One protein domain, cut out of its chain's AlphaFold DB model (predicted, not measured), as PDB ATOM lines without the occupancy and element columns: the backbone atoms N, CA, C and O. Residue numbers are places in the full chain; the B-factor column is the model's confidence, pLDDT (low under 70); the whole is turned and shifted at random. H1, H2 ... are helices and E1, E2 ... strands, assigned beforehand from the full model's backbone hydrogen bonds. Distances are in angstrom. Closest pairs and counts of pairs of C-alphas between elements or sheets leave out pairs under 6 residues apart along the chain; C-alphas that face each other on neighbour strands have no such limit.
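AT A GLANCE: This is residues 3 to 92 of the 92 residues of an uncharacterized protein of Pseudanabaena sp. PCC 7367 (UniProt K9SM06). One strongly twisted sheet of six strands has a helix at each end of the same face: H1 runs along the strands over E6, and H2 crosses over the edge strand E2. The last residues, 86 to 92, of which 86 to 90 belong to H2, stick out from the body as an arm. The printed part has 90 residues, with named elements in the order E1, E2, E3, E4, H1, E5, E6, H2, and its class is mixed, helices and strands. The sheet is mixed too, in the order E1, E5, E6, E4, E3, E2. The whole is only just compact, close to loose, with a radius of gyration of the C-alphas of 14.4 A, and elongated, spanning 47 by 29 by 23 A.

IN THESE COORDINATES: E1, residues 3 to 5, begins at C-alpha 3 (-45.792, -44.142, -34.585). E2 is residues 11 to 16, 15.1 A long, and E3 residues 19 to 26, 21.8 A. E4, residues 29 to 37, is 22.7 A long and bends by 56 degrees at residue 34. H1, residues 40 to 52, is 18.2 A long and begins at C-alpha 40 (-42.636, -45.041, -25.476). E5 is residues 58 to 61, and E6 residues 66 to 71, 16.5 A. H2, residues 74 to 90, is 24.7 A long and ends at C-alpha 90 (-13.630, -36.107, -56.227).

HOW THE PARTS SIT: E1 and E5 are parallel neighbours, with N 4 and O 59 3.0 A apart, within hydrogen-bond range. The hairpin E5 and E6 is antiparallel, with N 60 and O 67 at 2.8 A. E6 and E4 are antiparallel, with N 34 and O 68 at 2.8 A. E2, E3 and E4 form a meander, each strand the antiparallel neighbour of the one before; N 31 and O 24 are 2.8 A apart, and N 14 and O 21 2.9 A. E4, H1 and E5 make a split strand-helix-strand unit, two strands running the same way with E6 between them, and its crossover is right-handed. H1 and the sheet make two layers, a helix on one face, at a height over the sheet of 9.1 A; on the local plane H1 stands at 3 degrees to E6, and their closest C-alphas are those of Leu 40 and Tyr 66, 6.1 A. H2 is on the same face at a height of 8.4 A, across the strands at 81 degrees to E2 on the local plane; their closest C-alphas are those of Leu 15 and Phe 80, 5.8 A. H1 and H2 are apart. In H1 and H2 every O i to N i+4 pair is within hydrogen-bond range.

THE WHOLE: The two C-alphas farthest apart are those of Lys 41 and Ser 92, 47.3 A. The printed part has no cut, and the links between its named elements are tight. Mean pLDDT of the printed part is 84.8, and residues 81 to 92 are under 70.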
ATOM      1  N   LEU A   3     -46.758 -43.117 -34.968       73.50
ATOM      2  CA  LEU A   3     -45.792 -44.142 -34.585       73.50
ATOM      3  C   LEU A   3     -45.558 -45.035 -35.800       73.50
ATOM      4  O   LEU A   3     -46.505 -45.649 -36.292       73.50
ATOM      5  N   ILE A   4     -44.319 -45.101 -36.265       78.38
ATOM      6  CA  ILE A   4     -43.912 -45.978 -37.364       78.38
ATOM      7  C   ILE A   4     -42.923 -47.028 -36.855       78.38
ATOM      8  O   ILE A   4     -42.107 -46.767 -35.965       78.38
ATOM      9  N   SER A   5     -43.008 -48.241 -37.399       76.62
ATOM     10  CA  SER A   5     -41.963 -49.238 -37.188       76.62
ATOM     11  C   SER A   5     -40.770 -48.900 -38.073       76.62
ATOM     12  O   SER A   5     -40.952 -48.549 -39.240       76.62
ATOM     13  N   SER A   6     -39.549 -49.064 -37.561       74.56
ATOM     14  CA  SER A   6     -38.343 -48.959 -38.391       74.56
ATOM     15  C   SER A   6     -38.350 -49.973 -39.546       74.56
ATOM     16  O   SER A   6     -37.809 -49.709 -40.612       74.56
ATOM     17  N   THR A   7     -39.031 -51.109 -39.394       77.38
ATOM     18  CA  THR A   7     -39.173 -52.110 -40.465       77.38
ATOM     19  C   THR A   7     -40.043 -51.652 -41.632       77.38
ATOM     20  O   THR A   7     -39.942 -52.221 -42.715       77.38
ATOM     21  N   ASP A   8     -40.892 -50.644 -41.422       77.69
ATOM     22  CA  ASP A   8     -41.884 -50.201 -42.408       77.69
ATOM     23  C   ASP A   8     -41.372 -49.022 -43.249       77.69
ATOM     24  O   ASP A   8     -42.072 -48.523 -44.132       77.69
ATOM     25  N   VAL A   9     -40.144 -48.566 -42.984       79.56
ATOM     26  CA  VAL A   9     -39.520 -47.422 -43.649       79.56
ATOM     27  C   VAL A   9     -38.201 -47.805 -44.308       79.56
ATOM     28  O   VAL A   9     -37.406 -48.591 -43.789       79.56
ATOM     29  N   LYS A  10     -37.959 -47.236 -45.493       81.81
ATOM     30  CA  LYS A  10     -36.674 -47.373 -46.178       81.81
ATOM     31  C   LYS A  10     -35.663 -46.442 -45.527       81.81
ATOM     32  O   LYS A  10     -35.883 -45.233 -45.501       81.81
ATOM     33  N   HIS A  11     -34.569 -47.027 -45.060       85.44
ATOM     34  CA  HIS A  11     -33.416 -46.294 -44.565       85.44
ATOM     35  C   HIS A  11     -32.436 -46.016 -45.702       85.44
ATOM     36  O   HIS A  11     -32.319 -46.818 -46.632       85.44
ATOM     37  N   TYR A  12     -31.732 -44.897 -45.614       85.88
ATOM     38  CA  TYR A  12     -30.625 -44.566 -46.500       85.88
ATOM     39  C   TYR A  12     -29.662 -43.612 -45.803       85.88
ATOM     40  O   TYR A  12     -30.037 -42.899 -44.873       85.88
ATOM     41  N   ASP A  13     -28.425 -43.614 -46.274       87.38
ATOM     42  CA  ASP A  13     -27.370 -42.772 -45.734       87.38
ATOM     43  C   ASP A  13     -27.447 -41.375 -46.355       87.38
ATOM     44  O   ASP A  13     -27.569 -41.231 -47.576       87.38
ATOM     45  N   ILE A  14     -27.347 -40.348 -45.516       86.06
ATOM     46  CA  ILE A  14     -27.201 -38.955 -45.935       86.06
ATOM     47  C   ILE A  14     -25.980 -38.346 -45.254       86.06
ATOM     48  O   ILE A  14     -25.725 -38.582 -44.075       86.06
ATOM     49  N   LEU A  15     -25.208 -37.565 -46.005       84.88
ATOM     50  CA  LEU A  15     -24.100 -36.802 -45.451       84.88
ATOM     51  C   LEU A  15     -24.641 -35.519 -44.821       84.88
ATOM     52  O   LEU A  15     -25.284 -34.723 -45.496       84.88
ATOM     53  N   THR A  16     -24.373 -35.314 -43.541       83.75
ATOM     54  CA  THR A  16     -24.674 -34.073 -42.827       83.75
ATOM     55  C   THR A  16     -23.370 -33.473 -42.286       83.75
ATOM     56  O   THR A  16     -22.334 -34.143 -42.277       83.75
ATOM     57  N   PRO A  17     -23.379 -32.241 -41.743       83.38
ATOM     58  CA  PRO A  17     -22.207 -31.658 -41.090       83.38
ATOM     59  C   PRO A  17     -21.694 -32.464 -39.887       83.38
ATOM     60  O   PRO A  17     -20.598 -32.206 -39.396       83.38
ATOM     61  N   ARG A  18     -22.487 -33.420 -39.379       82.75
ATOM     62  CA  ARG A  18     -22.094 -34.347 -38.305       82.75
ATOM     63  C   ARG A  18     -21.461 -35.638 -38.834       82.75
ATOM     64  O   ARG A  18     -20.993 -36.441 -38.031       82.75
ATOM     65  N   GLY A  19     -21.430 -35.829 -40.151       87.00
ATOM     66  CA  GLY A  19     -20.986 -37.045 -40.824       87.00
ATOM     67  C   GLY A  19     -22.139 -37.771 -41.514       87.00
ATOM     68  O   GLY A  19     -23.181 -37.188 -41.801       87.00
ATOM     69  N   ILE A  20     -21.943 -39.055 -41.811       87.12
ATOM     70  CA  ILE A  20     -22.978 -39.884 -42.434       87.12
ATOM     71  C   ILE A  20     -24.006 -40.279 -41.368       87.12
ATOM     72  O   ILE A  20     -23.667 -40.943 -40.388       87.12
ATOM     73  N   GLU A  21     -25.257 -39.880 -41.572       89.44
ATOM     74  CA  GLU A  21     -26.389 -40.202 -40.705       89.44
ATOM     75  C   GLU A  21     -27.414 -41.066 -41.447       89.44
ATOM     76  O   GLU A  21     -27.540 -41.015 -42.673       89.44
ATOM     77  N   ILE A  22     -28.170 -41.863 -40.690       89.19
ATOM     78  CA  ILE A  22     -29.251 -42.684 -41.238       89.19
ATOM     79  C   ILE A  22     -30.522 -41.836 -41.313       89.19
ATOM     80  O   ILE A  22     -31.018 -41.348 -40.295       89.19
ATOM     81  N   ALA A  23     -31.079 -41.724 -42.516       90.38
ATOM     82  CA  ALA A  23     -32.337 -41.053 -42.802       90.38
ATOM     83  C   ALA A  23     -33.430 -42.039 -43.238       90.38
ATOM     84  O   ALA A  23     -33.152 -43.166 -43.654       90.38
ATOM     85  N   ILE A  24     -34.689 -41.600 -43.167       90.25
ATOM     86  CA  ILE A  24     -35.852 -42.311 -43.721       90.25
ATOM     87  C   ILE A  24     -36.715 -41.364 -44.544       90.25
ATOM     88  O   ILE A  24     -36.808 -40.175 -44.243       90.25
ATOM     89  N   ILE A  25     -37.405 -41.909 -45.546       87.88
ATOM     90  CA  ILE A  25     -38.439 -41.180 -46.289       87.88
ATOM     91  C   ILE A  25     -39.813 -41.620 -45.793       87.88
ATOM     92  O   ILE A  25     -40.168 -42.798 -45.880       87.88
ATOM     93  N   TYR A  26     -40.617 -40.663 -45.338       85.00
ATOM     94  CA  TYR A  26     -42.008 -40.881 -44.958       85.00
ATOM     95  C   TYR A  26     -42.890 -39.759 -45.511       85.00
ATOM     96  O   TYR A  26     -42.572 -38.582 -45.372       85.00
ATOM     97  N   LEU A  27     -43.992 -40.119 -46.183       84.75
ATOM     98  CA  LEU A  27     -44.889 -39.170 -46.869       84.75
ATOM     99  C   LEU A  27     -44.152 -38.179 -47.796       84.75
ATOM    100  O   LEU A  27     -44.504 -37.003 -47.875       84.75
ATOM    101  N   GLY A  28     -43.108 -38.653 -48.484       84.12
ATOM    102  CA  GLY A  28     -42.305 -37.835 -49.399       84.12
ATOM    103  C   GLY A  28     -41.407 -36.800 -48.714       84.12
ATOM    104  O   GLY A  28     -40.905 -35.910 -49.389       84.12
ATOM    105  N   LYS A  29     -41.219 -36.892 -47.392       87.94
ATOM    106  CA  LYS A  29     -40.289 -36.061 -46.624       87.94
ATOM    107  C   LYS A  29     -39.182 -36.919 -46.032       87.94
ATOM    108  O   LYS A  29     -39.436 -38.038 -45.585       87.94
ATOM    109  N   THR A  30     -37.986 -36.356 -46.002       90.38
ATOM    110  CA  THR A  30     -36.805 -36.941 -45.376       90.38
ATOM    111  C   THR A  30     -36.806 -36.637 -43.890       90.38
ATOM    112  O   THR A  30     -37.046 -35.499 -43.500       90.38
ATOM    113  N   PHE A  31     -36.539 -37.640 -43.060       92.00
ATOM    114  CA  PHE A  31     -36.435 -37.499 -41.615       92.00
ATOM    115  C   PHE A  31     -35.085 -37.991 -41.114       92.00
ATOM    116  O   PHE A  31     -34.569 -38.994 -41.606       92.00
ATOM    117  N   LEU A  32     -34.582 -37.324 -40.078       91.94
ATOM    118  CA  LEU A  32     -33.383 -37.699 -39.336       91.94
ATOM    119  C   LEU A  32     -33.721 -37.948 -37.871       91.94
ATOM    120  O   LEU A  32     -34.544 -37.232 -37.293       91.94
ATOM    121  N   ALA A  33     -33.065 -38.940 -37.273       91.56
ATOM    122  CA  ALA A  33     -33.162 -39.195 -35.844       91.56
ATOM    123  C   ALA A  33     -32.528 -38.040 -35.049       91.56
ATOM    124  O   ALA A  33     -31.405 -37.627 -35.334       91.56
ATOM    125  N   THR A  34     -33.230 -37.533 -34.037       90.62
ATOM    126  CA  THR A  34     -32.739 -36.451 -33.168       90.62
ATOM    127  C   THR A  34     -32.496 -36.934 -31.748       90.62
ATOM    128  O   THR A  34     -31.442 -36.669 -31.177       90.62
ATOM    129  N   ASP A  35     -33.452 -37.680 -31.196       93.25
ATOM    130  CA  ASP A  35     -33.472 -38.060 -29.788       93.25
ATOM    131  C   ASP A  35     -33.825 -39.533 -29.620       93.25
ATOM    132  O   ASP A  35     -34.582 -40.106 -30.407       93.25
ATOM    133  N   ILE A  36     -33.302 -40.143 -28.557       94.19
ATOM    134  CA  ILE A  36     -33.518 -41.552 -28.222       94.19
ATOM    135  C   ILE A  36     -34.083 -41.641 -26.805       94.19
ATOM    136  O   ILE A  36     -33.548 -41.054 -25.867       94.19
ATOM    137  N   TYR A  37     -35.144 -42.421 -26.650       96.19
ATOM    138  CA  TYR A  37     -35.857 -42.650 -25.403       96.19
ATOM    139  C   TYR A  37     -35.931 -44.150 -25.110       96.19
ATOM    140  O   TYR A  37     -36.138 -44.968 -26.009       96.19
ATOM    141  N   ALA A  38     -35.784 -44.515 -23.835       94.62
ATOM    142  CA  ALA A  38     -35.894 -45.903 -23.385       94.62
ATOM    143  C   ALA A  38     -37.349 -46.404 -23.363       94.62
ATOM    144  O   ALA A  38     -37.594 -47.599 -23.501       94.62
ATOM    145  N   ASP A  39     -38.322 -45.502 -23.211       94.94
ATOM    146  CA  ASP A  39     -39.738 -45.846 -23.125       94.94
ATOM    147  C   ASP A  39     -40.608 -45.019 -24.082       94.94
ATOM    148  O   ASP A  39     -40.327 -43.863 -24.410       94.94
ATOM    149  N   LEU A  40     -41.709 -45.636 -24.519       94.25
ATOM    150  CA  LEU A  40     -42.636 -45.041 -25.476       94.25
ATOM    151  C   LEU A  40     -43.309 -43.782 -24.925       94.25
ATOM    152  O   LEU A  40     -43.595 -42.858 -25.682       94.25
ATOM    153  N   LYS A  41     -43.592 -43.729 -23.619       95.88
ATOM    154  CA  LYS A  41     -44.330 -42.612 -23.024       95.88
ATOM    155  C   LYS A  41     -43.494 -41.335 -23.077       95.88
ATOM    156  O   LYS A  41     -44.031 -40.288 -23.435       95.88
ATOM    157  N   ALA A  42     -42.201 -41.422 -22.781       96.25
ATOM    158  CA  ALA A  42     -41.276 -40.303 -22.903       96.25
ATOM    159  C   ALA A  42     -41.160 -39.812 -24.356       96.25
ATOM    160  O   ALA A  42     -41.276 -38.610 -24.597       96.25
ATOM    161  N   ALA A  43     -41.054 -40.727 -25.328       95.56
ATOM    162  CA  ALA A  43     -41.036 -40.367 -26.748       95.56
ATOM    163  C   ALA A  43     -42.345 -39.683 -27.196       95.56
ATOM    164  O   ALA A  43     -42.323 -38.647 -27.855       95.56
ATOM    165  N   ILE A  44     -43.503 -40.208 -26.780       94.44
ATOM    166  CA  ILE A  44     -44.817 -39.601 -27.054       94.44
ATOM    167  C   ILE A  44     -44.898 -38.182 -26.481       94.44
ATOM    168  O   ILE A  44     -45.371 -37.272 -27.161       94.44
ATOM    169  N   LEU A  45     -44.433 -37.979 -25.244       95.62
ATOM    170  CA  LEU A  45     -44.423 -36.661 -24.608       95.62
ATOM    171  C   LEU A  45     -43.510 -35.684 -25.353       95.62
ATOM    172  O   LEU A  45     -43.890 -34.532 -25.544       95.62
ATOM    173  N   ALA A  46     -42.340 -36.132 -25.812       94.31
ATOM    174  CA  ALA A  46     -41.446 -35.315 -26.623       94.31
ATOM    175  C   ALA A  46     -42.101 -34.899 -27.946       94.31
ATOM    176  O   ALA A  46     -42.252 -33.705 -28.190       94.31
ATOM    177  N   CYS A  47     -42.615 -35.865 -28.711       93.81
ATOM    178  CA  CYS A  47     -43.321 -35.612 -29.968       93.81
ATOM    179  C   CYS A  47     -44.541 -34.695 -29.779       93.81
ATOM    180  O   CYS A  47     -44.867 -33.872 -30.635       93.81
ATOM    181  N   ARG A  48     -45.231 -34.804 -28.636       93.81
ATOM    182  CA  ARG A  48     -46.349 -33.917 -28.318       93.81
ATOM    183  C   ARG A  48     -45.897 -32.471 -28.116       93.81
ATOM    184  O   ARG A  48     -46.565 -31.584 -28.632       93.81
ATOM    185  N   ARG A  49     -44.776 -32.243 -27.420       94.00
ATOM    186  CA  ARG A  49     -44.201 -30.896 -27.253       94.00
ATOM    187  C   ARG A  49     -43.805 -30.287 -28.594       94.00
ATOM    188  O   ARG A  49     -44.090 -29.115 -28.809       94.00
ATOM    189  N   ASP A  50     -43.219 -31.080 -29.489       92.81
ATOM    190  CA  ASP A  50     -42.891 -30.633 -30.846       92.81
ATOM    191  C   ASP A  50     -44.155 -30.177 -31.577       92.81
ATOM    192  O   ASP A  50     -44.209 -29.066 -32.100       92.81
ATOM    193  N   LEU A  51     -45.213 -30.993 -31.529       90.19
ATOM    194  CA  LEU A  51     -46.494 -30.666 -32.149       90.19
ATOM    195  C   LEU A  51     -47.125 -29.400 -31.557       90.19
ATOM    196  O   LEU A  51     -47.625 -28.564 -32.307       90.19
ATOM    197  N   ASP A  52     -47.095 -29.247 -30.232       93.81
ATOM    198  CA  ASP A  52     -47.614 -28.057 -29.550       93.81
ATOM    199  C   ASP A  52     -46.785 -26.796 -29.901       93.81
ATOM    200  O   ASP A  52     -47.316 -25.687 -29.883       93.81
ATOM    201  N   ALA A  53     -45.516 -26.960 -30.299       93.06
ATOM    202  CA  ALA A  53     -44.654 -25.905 -30.841       93.06
ATOM    203  C   ALA A  53     -44.805 -25.693 -32.365       93.06
ATOM    204  O   ALA A  53     -44.096 -24.870 -32.945       93.06
ATOM    205  N   GLY A  54     -45.713 -26.416 -33.029       89.94
ATOM    206  CA  GLY A  54     -45.928 -26.339 -34.479       89.94
ATOM    207  C   GLY A  54     -44.899 -27.107 -35.315       89.94
ATOM    208  O   GLY A  54     -44.867 -26.962 -36.537       89.94
ATOM    209  N   LEU A  55     -44.066 -27.933 -34.680       88.69
ATOM    210  CA  LEU A  55     -43.094 -28.791 -35.341       88.69
ATOM    211  C   LEU A  55     -43.718 -30.149 -35.667       88.69
ATOM    212  O   LEU A  55     -44.505 -30.713 -34.905       88.69
ATOM    213  N   PHE A  56     -43.348 -30.698 -36.820       88.94
ATOM    214  CA  PHE A  56     -43.712 -32.062 -37.177       88.94
ATOM    215  C   PHE A  56     -42.580 -32.996 -36.756       88.94
ATOM    216  O   PHE A  56     -41.459 -32.823 -37.213       88.94
ATOM    217  N   SER A  57     -42.868 -33.994 -35.930       92.62
ATOM    218  CA  SER A  57     -41.945 -35.086 -35.623       92.62
ATOM    219  C   SER A  57     -42.705 -36.408 -35.554       92.62
ATOM    220  O   SER A  57     -43.933 -36.439 -35.392       92.62
ATOM    221  N   ILE A  58     -41.987 -37.512 -35.733       92.56
ATOM    222  CA  ILE A  58     -42.547 -38.865 -35.677       92.56
ATOM    223  C   ILE A  58     -41.775 -39.712 -34.676       92.56
ATOM    224  O   ILE A  58     -40.577 -39.523 -34.470       92.56
ATOM    225  N   VAL A  59     -42.481 -40.656 -34.057       94.06
ATOM    226  CA  VAL A  59     -41.854 -41.656 -33.195       94.06
ATOM    227  C   VAL A  59     -41.553 -42.878 -34.051       94.06
ATOM    228  O   VAL A  59     -42.458 -43.447 -34.665       94.06
ATOM    229  N   VAL A  60     -40.296 -43.305 -34.067       91.50
ATOM    230  CA  VAL A  60     -39.860 -44.550 -34.700       91.50
ATOM    231  C   VAL A  60     -39.537 -45.559 -33.612       91.50
ATOM    232  O   VAL A  60     -38.735 -45.285 -32.716       91.50
ATOM    233  N   LYS A  61     -40.161 -46.736 -33.669       90.81
ATOM    234  CA  LYS A  61     -39.810 -47.837 -32.766       90.81
ATOM    235  C   LYS A  61     -38.548 -48.538 -33.279       90.81
ATOM    236  O   LYS A  61     -38.563 -49.124 -34.362       90.81
ATOM    237  N   GLY A  62     -37.479 -48.490 -32.488       86.56
ATOM    238  CA  GLY A  62     -36.271 -49.288 -32.682       86.56
ATOM    239  C   GLY A  62     -36.385 -50.672 -32.037       86.56
ATOM    240  O   GLY A  62     -37.459 -51.091 -31.600       86.56
ATOM    241  N   LYS A  63     -35.266 -51.402 -31.974       87.00
ATOM    242  CA  LYS A  63     -35.233 -52.748 -31.377       87.00
ATOM    243  C   LYS A  63     -35.538 -52.710 -29.876       87.00
ATOM    244  O   LYS A  63     -36.438 -53.406 -29.421       87.00
ATOM    245  N   ASP A  64     -34.828 -51.840 -29.160       91.81
ATOM    246  CA  ASP A  64     -34.874 -51.727 -27.697       91.81
ATOM    247  C   ASP A  64     -35.128 -50.279 -27.229       91.81
ATOM    248  O   ASP A  64     -34.972 -49.954 -26.056       91.81
ATOM    249  N   ASN A  65     -35.475 -49.380 -28.154       93.75
ATOM    250  CA  ASN A  65     -35.654 -47.955 -27.887       93.75
ATOM    251  C   ASN A  65     -36.736 -47.331 -28.780       93.75
ATOM    252  O   ASN A  65     -37.280 -47.961 -29.691       93.75
ATOM    253  N   TYR A  66     -37.038 -46.069 -28.499       93.88
ATOM    254  CA  TYR A  66     -37.926 -45.225 -29.285       93.88
ATOM    255  C   TYR A  66     -37.168 -43.973 -29.688       93.88
ATOM    256  O   TYR A  66     -36.522 -43.342 -28.856       93.88
ATOM    257  N   GLN A  67     -37.240 -43.613 -30.957       94.38
ATOM    258  CA  GLN A  67     -36.500 -42.487 -31.499       94.38
ATOM    259  C   GLN A  67     -37.468 -41.411 -31.971       94.38
ATOM    260  O   GLN A  67     -38.520 -41.728 -32.529       94.38
ATOM    261  N   ILE A  68     -37.103 -40.150 -31.772       94.88
ATOM    262  CA  ILE A  68     -37.781 -39.017 -32.401       94.88
ATOM    263  C   ILE A  68     -37.056 -38.688 -33.683       94.88
ATOM    264  O   ILE A  68     -35.829 -38.625 -33.717       94.88
ATOM    265  N   TRP A  69     -37.841 -38.534 -34.737       94.06
ATOM    266  CA  TRP A  69     -37.354 -38.228 -36.060       94.06
ATOM    267  C   TRP A  69     -38.019 -36.947 -36.544       94.06
ATOM    268  O   TRP A  69     -39.250 -36.832 -36.537       94.06
ATOM    269  N   CYS A  70     -37.199 -35.993 -36.971       92.50
ATOM    270  CA  CYS A  70     -37.632 -34.674 -37.417       92.50
ATOM    271  C   CYS A  70     -37.385 -34.521 -38.921       92.50
ATOM    272  O   CYS A  70     -36.391 -35.050 -39.428       92.50
ATOM    273  N   PRO A  71     -38.277 -33.829 -39.650       91.56
ATOM    274  CA  PRO A  71     -38.127 -33.633 -41.072       91.56
ATOM    275  C   PRO A  71     -36.912 -32.749 -41.324       91.56
ATOM    276  O   PRO A  71     -36.741 -31.709 -40.684       91.56
ATOM    277  N   LEU A  72     -36.093 -33.153 -42.284       89.00
ATOM    278  CA  LEU A  72     -35.023 -32.319 -42.787       89.00
ATOM    279  C   LEU A  72     -35.654 -31.156 -43.577       89.00
ATOM    280  O   LEU A  72     -36.483 -31.401 -44.460       89.00
ATOM    281  N   PRO A  73     -35.313 -29.892 -43.270       86.31
ATOM    282  CA  PRO A  73     -35.685 -28.758 -44.107       86.31
ATOM    283  C   PRO A  73     -35.210 -28.973 -45.544       86.31
ATOM    284  O   PRO A  73     -34.093 -29.444 -45.766       86.31
ATOM    285  N   ILE A  74     -36.046 -28.621 -46.520       82.12
ATOM    286  CA  ILE A  74     -35.777 -28.914 -47.935       82.12
ATOM    287  C   ILE A  74     -34.498 -28.225 -48.431       82.12
ATOM    288  O   ILE A  74     -33.787 -28.752 -49.282       82.12
ATOM    289  N   GLU A  75     -34.171 -27.069 -47.852       81.25
ATOM    290  CA  GLU A  75     -32.960 -26.307 -48.139       81.25
ATOM    291  C   GLU A  75     -31.704 -27.070 -47.701       81.25
ATOM    292  O   GLU A  75     -30.701 -27.085 -48.416       81.25
ATOM    293  N   LEU A  76     -31.768 -27.748 -46.550       81.19
ATOM    294  CA  LEU A  76     -30.667 -28.574 -46.048       81.19
ATOM    295  C   LEU A  76     -30.553 -29.882 -46.829       81.19
ATOM    296  O   LEU A  76     -29.450 -30.320 -47.136       81.19
ATOM    297  N   GLU A  77     -31.682 -30.473 -47.217       76.44
ATOM    298  CA  GLU A  77     -31.700 -31.676 -48.048       76.44
ATOM    299  C   GLU A  77     -31.018 -31.455 -49.407       76.44
ATOM    300  O   GLU A  77     -30.273 -32.314 -49.884       76.44
ATOM    301  N   GLN A  78     -31.228 -30.293 -50.027       76.25
ATOM    302  CA  GLN A  78     -30.549 -29.933 -51.272       76.25
ATOM    303  C   GLN A  78     -29.047 -29.734 -51.060       76.25
ATOM    304  O   GLN A  78     -28.254 -30.279 -51.825       76.25
ATOM    305  N   ALA A  79     -28.652 -29.006 -50.010       76.12
ATOM    306  CA  ALA A  79     -27.244 -28.762 -49.699       76.12
ATOM    307  C   ALA A  79     -26.466 -30.072 -49.477       76.12
ATOM    308  O   ALA A  79     -25.428 -30.291 -50.100       76.12
ATOM    309  N   PHE A  80     -27.019 -30.983 -48.673       76.00
ATOM    310  CA  PHE A  80     -26.390 -32.265 -48.338       76.00
ATOM    311  C   PHE A  80     -26.250 -33.190 -49.550       76.00
ATOM    312  O   PHE A  80     -25.221 -33.841 -49.734       76.00
ATOM    313  N   ASN A  81     -27.254 -33.211 -50.430       69.50
ATOM    314  CA  ASN A  81     -27.173 -33.977 -51.672       69.50
ATOM    315  C   ASN A  81     -26.138 -33.406 -52.654       69.50
ATOM    316  O   ASN A  81     -25.509 -34.177 -53.382       69.50
ATOM    317  N   LEU A  82     -25.949 -32.082 -52.708       64.38
ATOM    318  CA  LEU A  82     -24.900 -31.485 -53.541       64.38
ATOM    319  C   LEU A  82     -23.502 -31.850 -53.028       64.38
ATOM    320  O   LEU A  82     -22.676 -32.307 -53.817       64.38
ATOM    321  N   GLU A  83     -23.250 -31.693 -51.728       61.97
ATOM    322  CA  GLU A  83     -21.947 -31.996 -51.118       61.97
ATOM    323  C   GLU A  83     -21.568 -33.472 -51.284       61.97
ATOM    324  O   GLU A  83     -20.470 -33.782 -51.747       61.97
ATOM    325  N   PHE A  84     -22.505 -34.389 -51.031       64.19
ATOM    326  CA  PHE A  84     -22.255 -35.825 -51.173       64.19
ATOM    327  C   PHE A  84     -21.908 -36.245 -52.612       64.19
ATOM    328  O   PHE A  84     -21.061 -37.115 -52.833       64.19
ATOM    329  N   ASN A  85     -22.543 -35.633 -53.616       63.75
ATOM    330  CA  ASN A  85     -22.224 -35.914 -55.017       63.75
ATOM    331  C   ASN A  85     -20.851 -35.359 -55.419       63.75
ATOM    332  O   ASN A  85     -20.137 -36.014 -56.178       63.75
ATOM    333  N   LEU A  86     -20.463 -34.190 -54.903       63.94
ATOM    334  CA  LEU A  86     -19.138 -33.615 -55.146       63.94
ATOM    335  C   LEU A  86     -18.027 -34.473 -54.531       63.94
ATOM    336  O   LEU A  86     -17.030 -34.728 -55.205       63.94
ATOM    337  N   GLU A  87     -18.210 -34.979 -53.309       61.97
ATOM    338  CA  GLU A  87     -17.246 -35.902 -52.693       61.97
ATOM    339  C   GLU A  87     -17.113 -37.205 -53.489       61.97
ATOM    340  O   GLU A  87     -15.999 -37.651 -53.752       61.97
ATOM    341  N   LYS A  88     -18.224 -37.792 -53.954       61.44
ATOM    342  CA  LYS A  88     -18.163 -38.994 -54.804       61.44
ATOM    343  C   LYS A  88     -17.410 -38.769 -56.114       61.44
ATOM    344  O   LYS A  88     -16.699 -39.671 -56.546       61.44
ATOM    345  N   LEU A  89     -17.569 -37.600 -56.733       62.22
ATOM    346  CA  LEU A  89     -16.875 -37.236 -57.974       62.22
ATOM    347  C   LEU A  89     -15.395 -36.898 -57.752       62.22
ATOM    348  O   LEU A  89     -14.592 -37.072 -58.659       62.22
ATOM    349  N   ALA A  90     -15.021 -36.415 -56.566       63.72
ATOM    350  CA  ALA A  90     -13.630 -36.107 -56.227       63.72
ATOM    351  C   ALA A  90     -12.787 -37.360 -55.916       63.72
ATOM    352  O   ALA A  90     -11.559 -37.284 -55.909       63.72
ATOM    353  N   VAL A  91     -13.436 -38.497 -55.645       59.84
ATOM    354  CA  VAL A  91     -12.794 -39.769 -55.265       59.84
ATOM    355  C   VAL A  91     -12.829 -40.803 -56.416       59.84
ATOM    356  O   VAL A  91     -12.333 -41.918 -56.252       59.84
ATOM    357  N   SER A  92     -13.368 -40.442 -57.589       52.16
ATOM    358  CA  SER A  92     -13.404 -41.261 -58.819       52.16
ATOM    359  C   SER A  92     -12.415 -40.781 -59.873       52.16
ATOM    360  O   SER A  92     -11.757 -41.644 -60.494       52.16
TER     361      SER A  92